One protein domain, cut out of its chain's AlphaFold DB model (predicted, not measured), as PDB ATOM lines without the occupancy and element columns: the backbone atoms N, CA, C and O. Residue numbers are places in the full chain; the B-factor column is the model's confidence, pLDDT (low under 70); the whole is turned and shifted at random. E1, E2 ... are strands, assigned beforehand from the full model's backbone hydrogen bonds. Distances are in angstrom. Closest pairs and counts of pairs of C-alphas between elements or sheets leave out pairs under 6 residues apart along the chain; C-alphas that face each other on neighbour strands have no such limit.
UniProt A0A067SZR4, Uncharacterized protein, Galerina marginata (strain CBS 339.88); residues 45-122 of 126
ATOM      1  N   ALA A  45      31.577   5.918  40.213       85.88
ATOM      2  CA  ALA A  45      32.789   6.650  40.549       85.88
ATOM      3  C   ALA A  45      32.608   7.406  41.867       85.88
ATOM      4  O   ALA A  45      31.485   7.816  42.186       85.88
ATOM      5  N   PRO A  46      33.692   7.608  42.635       85.69
ATOM      6  CA  PRO A  46      33.627   8.441  43.822       85.69
ATOM      7  C   PRO A  46      33.371   9.880  43.389       85.69
ATOM      8  O   PRO A  46      33.969  10.354  42.420       85.69
ATOM      9  N   THR A  47      32.497  10.578  44.102       82.19
ATOM     10  CA  THR A  47      32.306  12.019  43.902       82.19
ATOM     11  C   THR A  47      33.084  12.821  44.942       82.19
ATOM     12  O   THR A  47      33.581  12.265  45.919       82.19
ATOM     13  N   GLY A  48      33.252  14.126  44.722       80.25
ATOM     14  CA  GLY A  48      34.154  14.956  45.530       80.25
ATOM     15  C   GLY A  48      35.585  14.956  44.989       80.25
ATOM     16  O   GLY A  48      35.799  14.728  43.799       80.25
ATOM     17  N   GLY A  49      36.556  15.249  45.851       80.06
ATOM     18  CA  GLY A  49      37.963  15.373  45.472       80.06
ATOM     19  C   GLY A  49      38.900  15.233  46.671       80.06
ATOM     20  O   GLY A  49      38.436  14.934  47.774       80.06
ATOM     21  N   PRO A  50      40.216  15.440  46.487       81.56
ATOM     22  CA  PRO A  50      41.170  15.410  47.591       81.56
ATOM     23  C   PRO A  50      40.724  16.306  48.749       81.56
ATOM     24  O   PRO A  50      40.232  17.413  48.538       81.56
ATOM     25  N   GLY A  51      40.855  15.797  49.972       83.12
ATOM     26  CA  GLY A  51      40.391  16.474  51.182       83.12
ATOM     27  C   GLY A  51      38.901  16.293  51.489       83.12
ATOM     28  O   GLY A  51      38.519  16.458  52.642       83.12
ATOM     29  N   CYS A  52      38.065  15.909  50.517       87.44
ATOM     30  CA  CYS A  52      36.682  15.520  50.777       87.44
ATOM     31  C   CYS A  52      36.081  14.673  49.649       87.44
ATOM     32  O   CYS A  52      35.449  15.176  48.711       87.44
ATOM     33  N   TRP A  53      36.266  13.362  49.750       87.31
ATOM     34  CA  TRP A  53      35.577  12.393  48.912       87.31
ATOM     35  C   TRP A  53      34.188  12.104  49.467       87.31
ATOM     36  O   TRP A  53      33.916  12.231  50.656       87.31
ATOM     37  N   ARG A  54      33.287  11.694  48.592       86.19
ATOM     38  CA  ARG A  54      31.938  11.250  48.927       86.19
ATOM     39  C   ARG A  54      31.785   9.808  48.461       86.19
ATOM     40  O   ARG A  54      32.720   9.186  47.957       86.19
ATOM     41  N   CYS A  55      30.597   9.265  48.666       87.25
ATOM     42  CA  CYS A  55      30.225   7.942  48.187       87.25
ATOM     43  C   CYS A  55      30.488   7.736  46.677       87.25
ATOM     44  O   CYS A  55      30.685   8.672  45.895       87.25
ATOM     45  N   CYS A  56      30.344   6.487  46.255       87.25
ATOM     46  CA  CYS A  56      30.235   6.139  44.850       87.25
ATOM     47  C   CYS A  56      28.858   6.524  44.301       87.25
ATOM     48  O   CYS A  56      27.832   6.153  44.872       87.25
ATOM     49  N   GLN A  57      28.833   7.223  43.168       85.31
ATOM     50  CA  GLN A  57      27.613   7.484  42.407       85.31
ATOM     51  C   GLN A  57      27.715   6.869  41.008       85.31
ATOM     52  O   GLN A  57      28.824   6.755  40.475       85.31
ATOM     53  N   PRO A  58      26.585   6.467  40.399       88.12
ATOM     54  CA  PRO A  58      26.573   6.007  39.018       88.12
ATOM     55  C   PRO A  58      27.180   7.060  38.095       88.12
ATOM     56  O   PRO A  58      26.821   8.235  38.162       88.12
ATOM     57  N   ILE A  59      28.081   6.629  37.218       90.31
ATOM     58  CA  ILE A  59      28.686   7.508  36.207       90.31
ATOM     59  C   ILE A  59      27.633   7.885  35.170       90.31
ATOM     60  O   ILE A  59      27.582   9.013  34.692       90.31
ATOM     61  N   CYS A  60      26.764   6.934  34.843       90.69
ATOM     62  CA  CYS A  60      25.738   7.089  33.836       90.69
ATOM     63  C   CYS A  60      24.354   6.862  34.422       90.69
ATOM     64  O   CYS A  60      24.148   5.992  35.270       90.69
ATOM     65  N   ARG A  61      23.389   7.618  33.907       89.38
ATOM     66  CA  ARG A  61      21.968   7.354  34.131       89.38
ATOM     67  C   ARG A  61      21.560   6.035  33.466       89.38
ATOM     68  O   ARG A  61      22.282   5.547  32.594       89.38
ATOM     69  N   PRO A  62      20.398   5.467  33.824       89.12
ATOM     70  CA  PRO A  62      19.813   4.380  33.053       89.12
ATOM     71  C   PRO A  62      19.695   4.754  31.572       89.12
ATOM     72  O   PRO A  62      19.377   5.898  31.236       89.12
ATOM     73  N   SER A  63      19.962   3.790  30.692       90.50
ATOM     74  CA  SER A  63      19.779   3.977  29.254       90.50
ATOM     75  C   SER A  63      18.303   4.204  28.933       90.50
ATOM     76  O   SER A  63      17.435   3.506  29.457       90.50
ATOM     77  N   VAL A  64      18.029   5.138  28.029       92.62
ATOM     78  CA  VAL A  64      16.694   5.411  27.499       92.62
ATOM     79  C   VAL A  64      16.697   5.083  26.015       92.62
ATOM     80  O   VAL A  64      17.464   5.667  25.251       92.62
ATOM     81  N   CYS A  65      15.847   4.147  25.603       95.06
ATOM     82  CA  CYS A  65      15.684   3.792  24.199       95.06
ATOM     83  C   CYS A  65      14.531   4.593  23.602       95.06
ATOM     84  O   CYS A  65      13.377   4.430  23.993       95.06
ATOM     85  N   ALA A  66      14.872   5.500  22.696       92.50
ATOM     86  CA  ALA A  66      13.947   6.419  22.060       92.50
ATOM     87  C   ALA A  66      14.492   6.832  20.691       92.50
ATOM     88  O   ALA A  66      15.704   6.917  20.481       92.50
ATOM     89  N   SER A  67      13.584   7.144  19.767       90.94
ATOM     90  CA  SER A  67      13.939   7.642  18.433       90.94
ATOM     91  C   SER A  67      14.693   8.972  18.476       90.94
ATOM     92  O   SER A  67      15.468   9.266  17.571       90.94
ATOM     93  N   THR A  68      14.479   9.760  19.531       93.19
ATOM     94  CA  THR A  68      15.093  11.073  19.726       93.19
ATOM     95  C   THR A  68      15.989  11.047  20.955       93.19
ATOM     96  O   THR A  68      15.635  10.462  21.980       93.19
ATOM     97  N   SER A  69      17.139  11.709  20.858       92.38
ATOM     98  CA  SER A  69      18.061  11.865  21.978       92.38
ATOM     99  C   SER A  69      17.428  12.650  23.136       92.38
ATOM    100  O   SER A  69      16.819  13.696  22.891       92.38
ATOM    101  N   PRO A  70      17.602  12.207  24.393       93.69
ATOM    102  CA  PRO A  70      17.203  12.975  25.562       93.69
ATOM    103  C   PRO A  70      18.126  14.179  25.785       93.69
ATOM    104  O   PRO A  70      19.252  14.231  25.287       93.69
ATOM    105  N   ILE A  71      17.653  15.121  26.597       93.62
ATOM    106  CA  ILE A  71      18.459  16.242  27.082       93.62
ATOM    107  C   ILE A  71      19.227  15.776  28.323       93.62
ATOM    108  O   ILE A  71      18.627  15.296  29.288       93.62
ATOM    109  N   CYS A  72      20.549  15.921  28.293       92.31
ATOM    110  CA  CYS A  72      21.407  15.704  29.453       92.31
ATOM    111  C   CYS A  72      21.574  16.999  30.254       92.31
ATOM    112  O   CYS A  72      21.319  18.091  29.743       92.31
ATOM    113  N   LEU A  73      22.000  16.892  31.514       91.19
ATOM    114  CA  LEU A  73      22.405  18.086  32.259       91.19
ATOM    115  C   LEU A  73      23.662  18.707  31.640       91.19
ATOM    116  O   LEU A  73      24.434  18.019  30.981       91.19
ATOM    117  N   GLU A  74      23.913  19.987  31.913       86.50
ATOM    118  CA  GLU A  74      25.061  20.720  31.350       86.50
ATOM    119  C   GLU A  74      26.418  20.055  31.636       86.50
ATOM    120  O   GLU A  74      27.338  20.142  30.831       86.50
ATOM    121  N   ALA A  75      26.540  19.354  32.768       86.31
ATOM    122  CA  ALA A  75      27.749  18.631  33.159       86.31
ATOM    123  C   ALA A  75      27.773  17.156  32.702       86.31
ATOM    124  O   ALA A  75      28.597  16.382  33.186       86.31
ATOM    125  N   GLU A  76      26.849  16.730  31.841       90.44
ATOM    126  CA  GLU A  76      26.733  15.356  31.355       90.44
ATOM    127  C   GLU A  76      26.999  15.272  29.846       90.44
ATOM    128  O   GLU A  76      26.592  16.115  29.055       90.44
ATOM    129  N   THR A  77      27.660  14.196  29.433       91.62
ATOM    130  CA  THR A  77      27.861  13.813  28.037       91.62
ATOM    131  C   THR A  77      26.779  12.825  27.611       91.62
ATOM    132  O   THR A  77      26.545  11.815  28.280       91.62
ATOM    133  N   LEU A  78      26.128  13.096  26.481       91.31
ATOM    134  CA  LEU A  78      25.208  12.160  25.845       91.31
ATOM    135  C   LEU A  78      26.003  11.064  25.126       91.31
ATOM    136  O   LEU A  78      26.804  11.343  24.240       91.31
ATOM    137  N   THR A  79      25.751   9.811  25.486       90.12
ATOM    138  CA  THR A  79      26.373   8.630  24.879       90.12
ATOM    139  C   THR A  79      25.306   7.753  24.234       90.12
ATOM    140  O   THR A  79      24.169   7.711  24.703       90.12
ATOM    141  N   ALA A  80      25.654   7.062  23.151       88.88
ATOM    142  CA  ALA A  80      24.748   6.176  22.421       88.88
ATOM    143  C   ALA A  80      25.317   4.746  22.427       88.88
ATOM    144  O   ALA A  80      25.996   4.355  21.479       88.88
ATOM    145  N   PRO A  81      25.120   3.974  23.514       83.69
ATOM    146  CA  PRO A  81      25.721   2.644  23.648       83.69
ATOM    147  C   PRO A  81      25.168   1.619  22.645       83.69
ATOM    148  O   PRO A  81      25.809   0.604  22.390       83.69
ATOM    149  N   SER A  82      23.983   1.860  22.083       87.50
ATOM    150  CA  SER A  82      23.376   1.029  21.044       87.50
ATOM    151  C   SER A  82      22.475   1.869  20.138       87.50
ATOM    152  O   SER A  82      22.042   2.964  20.505       87.50
ATOM    153  N   LEU A  83      22.195   1.364  18.933       90.31
ATOM    154  CA  LEU A  83      21.357   2.065  17.959       90.31
ATOM    155  C   LEU A  83      19.959   2.332  18.543       90.31
ATOM    156  O   LEU A  83      19.241   1.399  18.892       90.31
ATOM    157  N   GLY A  84      19.585   3.610  18.644       91.06
ATOM    158  CA  GLY A  84      18.295   4.037  19.197       91.06
ATOM    159  C   GLY A  84      18.219   4.060  20.728       91.06
ATOM    160  O   GLY A  84      17.137   4.290  21.266       91.06
ATOM    161  N   CYS A  85      19.333   3.849  21.439       93.00
ATOM    162  CA  CYS A  85      19.396   4.013  22.888       93.00
ATOM    163  C   CYS A  85      20.465   5.022  23.296       93.00
ATOM    164  O   CYS A  85      21.567   5.064  22.756       93.00
ATOM    165  N   TRP A  86      20.124   5.813  24.305       92.81
ATOM    166  CA  TRP A  86      20.877   6.969  24.753       92.81
ATOM    167  C   TRP A  86      21.149   6.882  26.242       92.81
ATOM    168  O   TRP A  86      20.351   6.334  27.002       92.81
ATOM    169  N   ARG A  87      22.256   7.464  26.684       92.62
ATOM    170  CA  ARG A  87      22.632   7.471  28.089       92.62
ATOM    171  C   ARG A  87      23.399   8.742  28.420       92.62
ATOM    172  O   ARG A  87      24.431   9.014  27.815       92.62
ATOM    173  N   CYS A  88      22.900   9.516  29.377       92.94
ATOM    174  CA  CYS A  88      23.613  10.684  29.889       92.94
ATOM    175  C   CYS A  88      24.611  10.235  30.951       92.94
ATOM    176  O   CYS A  88      24.238   9.537  31.900       92.94
ATOM    177  N   CYS A  89      25.866  10.622  30.781       92.38
ATOM    178  CA  CYS A  89      26.951  10.221  31.653       92.38
ATOM    179  C   CYS A  89      27.724  11.432  32.152       92.38
ATOM    180  O   CYS A  89      28.072  12.317  31.381       92.38
ATOM    181  N   ARG A  90      28.013  11.465  33.448       90.25
ATOM    182  CA  ARG A  90      28.812  12.515  34.063       90.25
ATOM    183  C   ARG A  90      30.281  12.084  34.081       90.25
ATOM    184  O   ARG A  90      30.579  11.027  34.641       90.25
ATOM    185  N   PRO A  91      31.205  12.870  33.510       87.94
ATOM    186  CA  PRO A  91      32.619  12.543  33.567       87.94
ATOM    187  C   PRO A  91      33.131  12.631  35.010       87.94
ATOM    188  O   PRO A  91      32.672  13.458  35.801       87.94
ATOM    189  N   VAL A  92      34.107  11.786  35.354       86.06
ATOM    190  CA  VAL A  92      34.754  11.822  36.682       86.06
ATOM    191  C   VAL A  92      35.577  13.102  36.855       86.06
ATOM    192  O   VAL A  92      35.695  13.630  37.958       86.06
ATOM    193  N   CYS A  93      36.129  13.615  35.758       84.88
ATOM    194  CA  CYS A  93      36.888  14.857  35.682       84.88
ATOM    195  C   CYS A  93      36.821  15.425  34.255       84.88
ATOM    196  O   CYS A  93      36.533  14.698  33.304       84.88
ATOM    197  N   GLY A  94      37.140  16.711  34.097       84.94
ATOM    198  CA  GLY A  94      37.068  17.391  32.801       84.94
ATOM    199  C   GLY A  94      35.634  17.725  32.380       84.94
ATOM    200  O   GLY A  94      34.715  17.716  33.197       84.94
ATOM    201  N   THR A  95      35.451  18.060  31.102       82.69
ATOM    202  CA  THR A  95      34.171  18.532  30.537       82.69
ATOM    203  C   THR A  95      33.396  17.459  29.776       82.69
ATOM    204  O   THR A  95      32.259  17.688  29.377       82.69
ATOM    205  N   GLY A  96      33.986  16.280  29.581       85.44
ATOM    206  CA  GLY A  96      33.342  15.186  28.873       85.44
ATOM    207  C   GLY A  96      34.046  13.856  29.079       85.44
ATOM    208  O   GLY A  96      35.083  13.765  29.746       85.44
ATOM    209  N   CYS A  97      33.456  12.811  28.514       89.94
ATOM    210  CA  CYS A  97      34.002  11.465  28.572       89.94
ATOM    211  C   CYS A  97      33.893  10.730  27.238       89.94
ATOM    212  O   CYS A  97      33.072  11.053  26.382       89.94
ATOM    213  N   SER A  98      34.745   9.722  27.091       88.44
ATOM    214  CA  SER A  98      34.776   8.801  25.962       88.44
ATOM    215  C   SER A  98      33.973   7.539  26.272       88.44
ATOM    216  O   SER A  98      33.979   7.048  27.402       88.44
ATOM    217  N   ILE A  99      33.306   6.986  25.258       86.06
ATOM    218  CA  ILE A  99      32.618   5.692  25.369       86.06
ATOM    219  C   ILE A  99      33.647   4.565  25.529       86.06
ATOM    220  O   ILE A  99      33.455   3.645  26.326       86.06
ATOM    221  N   GLU A 100      34.767   4.677  24.816       88.12
ATOM    222  CA  GLU A 100      35.882   3.738  24.883       88.12
ATOM    223  C   GLU A 100      36.901   4.163  25.936       88.12
ATOM    224  O   GLU A 100      37.098   5.357  26.184       88.12
ATOM    225  N   ARG A 101      37.565   3.176  26.544       90.56
ATOM    226  CA  ARG A 101      38.599   3.405  27.553       90.56
ATOM    227  C   ARG A 101      39.834   4.039  26.890       90.56
ATOM    228  O   ARG A 101      40.490   3.358  26.105       90.56
ATOM    229  N   PRO A 102      40.178   5.304  27.195       91.44
ATOM    230  CA  PRO A 102      41.281   5.992  26.544       91.44
ATOM    231  C   PRO A 102      42.631   5.531  27.099       91.44
ATOM    232  O   PRO A 102      42.725   5.018  28.218       91.44
ATOM    233  N   VAL A 103      43.687   5.792  26.332       94.00
ATOM    234  CA  VAL A 103      45.066   5.787  26.829       94.00
ATOM    235  C   VAL A 103      45.395   7.206  27.282       94.00
ATOM    236  O   VAL A 103      45.254   8.150  26.508       94.00
ATOM    237  N   CYS A 104      45.792   7.363  28.543       91.88
ATOM    238  CA  CYS A 104      46.150   8.664  29.097       91.88
ATOM    239  C   CYS A 104      47.639   8.956  28.910       91.88
ATOM    240  O   CYS A 104      48.458   8.041  28.928       91.88
ATOM    241  N   VAL A 105      47.967  10.237  28.744       93.56
ATOM    242  CA  VAL A 105      49.352  10.725  28.752       93.56
ATOM    243  C   VAL A 105      49.936  10.690  30.168       93.56
ATOM    244  O   VAL A 105      49.191  10.595  31.150       93.56
ATOM    245  N   ASP A 106      51.260  10.794  30.277       92.56
ATOM    246  CA  ASP A 106      51.957  10.802  31.565       92.56
ATOM    247  C   ASP A 106      51.406  11.878  32.513       92.56
ATOM    248  O   ASP A 106      51.082  12.997  32.111       92.56
ATOM    249  N   GLY A 107      51.270  11.517  33.791       88.00
ATOM    250  CA  GLY A 107      50.657  12.372  34.813       88.00
ATOM    251  C   GLY A 107      49.127  12.305  34.869       88.00
ATOM    252  O   GLY A 107      48.527  12.972  35.711       88.00
ATOM    253  N   TYR A 108      48.484  11.481  34.035       91.19
ATOM    254  CA  TYR A 108      47.040  11.247  34.062       91.19
ATOM    255  C   TYR A 108      46.709   9.762  34.245       91.19
ATOM    256  O   TYR A 108      47.372   8.878  33.711       91.19
ATOM    257  N   ALA A 109      45.629   9.484  34.972       90.00
ATOM    258  CA  ALA A 109      45.083   8.152  35.174       90.00
ATOM    259  C   ALA A 109      43.687   8.033  34.562       90.00
ATOM    260  O   ALA A 109      42.835   8.917  34.704       90.00
ATOM    261  N   VAL A 110      43.430   6.891  33.925       89.44
ATOM    262  CA  VAL A 110      42.100   6.542  33.422       89.44
ATOM    263  C   VAL A 110      41.141   6.413  34.603       89.44
ATOM    264  O   VAL A 110      41.356   5.604  35.505       89.44
ATOM    265  N   SER A 111      40.063   7.189  34.583       87.25
ATOM    266  CA  SER A 111      38.965   7.116  35.542       87.25
ATOM    267  C   SER A 111      37.635   7.035  34.809       87.25
ATOM    268  O   SER A 111      37.489   7.559  33.708       87.25
ATOM    269  N   GLY A 112      36.650   6.389  35.418       85.50
ATOM    270  CA  GLY A 112      35.332   6.214  34.821       85.50
ATOM    271  C   GLY A 112      34.908   4.756  34.819       85.50
ATOM    272  O   GLY A 112      35.338   3.973  35.666       85.50
ATOM    273  N   GLY A 113      34.031   4.420  33.885       81.69
ATOM    274  CA  GLY A 113      33.419   3.106  33.765       81.69
ATOM    275  C   GLY A 113      32.774   2.947  32.399       81.69
ATOM    276  O   GLY A 113      32.763   3.886  31.603       81.69
ATOM    277  N   ASP A 114      32.251   1.753  32.128       80.38
ATOM    278  CA  ASP A 114      31.744   1.378  30.808       80.38
ATOM    279  C   ASP A 114      30.844   2.455  30.214       80.38
ATOM    280  O   ASP A 114      29.808   2.794  30.787       80.38
ATOM    281  N   GLY A 115      31.261   2.988  29.064       80.31
ATOM    282  CA  GLY A 115      30.574   4.023  28.303       80.31
ATOM    283  C   GLY A 115      30.783   5.465  28.772       80.31
ATOM    284  O   GLY A 115      30.114   6.333  28.228       80.31
ATOM    285  N   CYS A 116      31.656   5.746  29.745       89.81
ATOM    286  CA  CYS A 116      32.091   7.106  30.081       89.81
ATOM    287  C   CYS A 116      33.413   7.092  30.871       89.81
ATOM    288  O   CYS A 116      33.446   6.936  32.095       89.81
ATOM    289  N   TRP A 117      34.512   7.273  30.141       90.12
ATOM    290  CA  TRP A 117      35.884   7.318  30.636       90.12
ATOM    291  C   TRP A 117      36.525   8.691  30.423       90.12
ATOM    292  O   TRP A 117      36.337   9.317  29.381       90.12
ATOM    293  N   SER A 118      37.351   9.124  31.372       90.25
ATOM    294  CA  SER A 118      38.100  10.381  31.315       90.25
ATOM    295  C   SER A 118      39.523  10.171  31.842       90.25
ATOM    296  O   SER A 118      39.753   9.367  32.748       90.25
ATOM    297  N   CYS A 119      40.487  10.906  31.291       91.25
ATOM    298  CA  CYS A 119      41.840  10.976  31.837       91.25
ATOM    299  C   CYS A 119      41.888  12.052  32.919       91.25
ATOM    300  O   CYS A 119      41.753  13.236  32.617       91.25
ATOM    301  N   CYS A 120      42.075  11.644  34.172       89.25
ATOM    302  CA  CYS A 120      42.144  12.560  35.305       89.25
ATOM    303  C   CYS A 120      43.588  12.776  35.744       89.25
ATOM    304  O   CYS A 120      44.341  11.803  35.765       89.25
ATOM    305  N   PRO A 121      43.986  14.003  36.122       88.25
ATOM    306  CA  PRO A 121      45.309  14.246  36.677       88.25
ATOM    307  C   PRO A 121      45.580  13.327  37.871       88.25
ATOM    308  O   PRO A 121      44.721  13.156  38.740       88.25
ATOM    309  N   ILE A 122      46.780  12.756  37.925       83.88
ATOM    310  CA  ILE A 122      47.292  12.066  39.107       83.88
ATOM    311  C   ILE A 122      47.757  13.164  40.058       83.88
ATOM    312  O   ILE A 122      48.914  13.570  40.053       83.88
TER     313      ILE A 122
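What this domain is: This is residues 45 to 122 of the 126 residues of an uncharacterized protein of Galerina marginata (strain CBS 339.88) (UniProt A0A067SZR4). Three separate two-stranded hairpins, E1-E2, E3-E4 and E5-E6, spread outward from near the middle and come near each other at few points. Two long loops join them, the first running out past the E3-E4 hairpin and back, the second past the E5-E6 hairpin. The 78 printed residues hold no named helix and six named strands, E1 to E6 in order along the chain, in three antiparallel sheets of two. The class is all strand, with 35 of the 78 residues in named elements. The whole is compact, with a radius of gyration of the C-alphas of 13.1 A, yet elongated, spanning 41 by 26 by 18 A.

How they stand to each other: E5, residues 108 to 113, and E6, residues 116 to 121, form an antiparallel hairpin at 155 degrees; N 118 and O 111 are 2.8 A apart, within hydrogen-bond range. E1, residues 45 to 49, comes closest to E5 with the C-alphas of Ala 45 and Gly 112, 6.3 A apart. E1 and E2, residues 52 to 58, are an antiparallel hairpin, with N 54 and O 47 within hydrogen-bond range at 2.7 A. E3, residues 77 to 82, and E4, residues 85 to 89, are the third antiparallel hairpin, with N 77 and O 89 within range at 2.7 A. The closest C-alphas of E4 and E6 are those of Cys 89 and Cys 116, 6.2 A apart. E2 and E4 are only just apart, at 8.5 A. Residues 64 to 65 pair antiparallel with residues 85 to 86 of E4.

Where its parts are: E1 begins at C-alpha 45, (32.789, 6.650, 40.549), and E6 ends at C-alpha 121, (45.309, 14.246, 36.677). From first to last C-alpha, E2 measures 18.2 A, E6 16.4 A, E5 15.9 A, E3 15.2 A, E4 13.1 A and E1 11.3 A.

The domain as a whole: The C-alphas farthest apart, those of Gly 51 and Ser 67, are 43.0 A apart. The printed part has no cut. The links E2 to E3 and E4 to E5 are long, 18 residues each. No printed residue is under 70 in pLDDT.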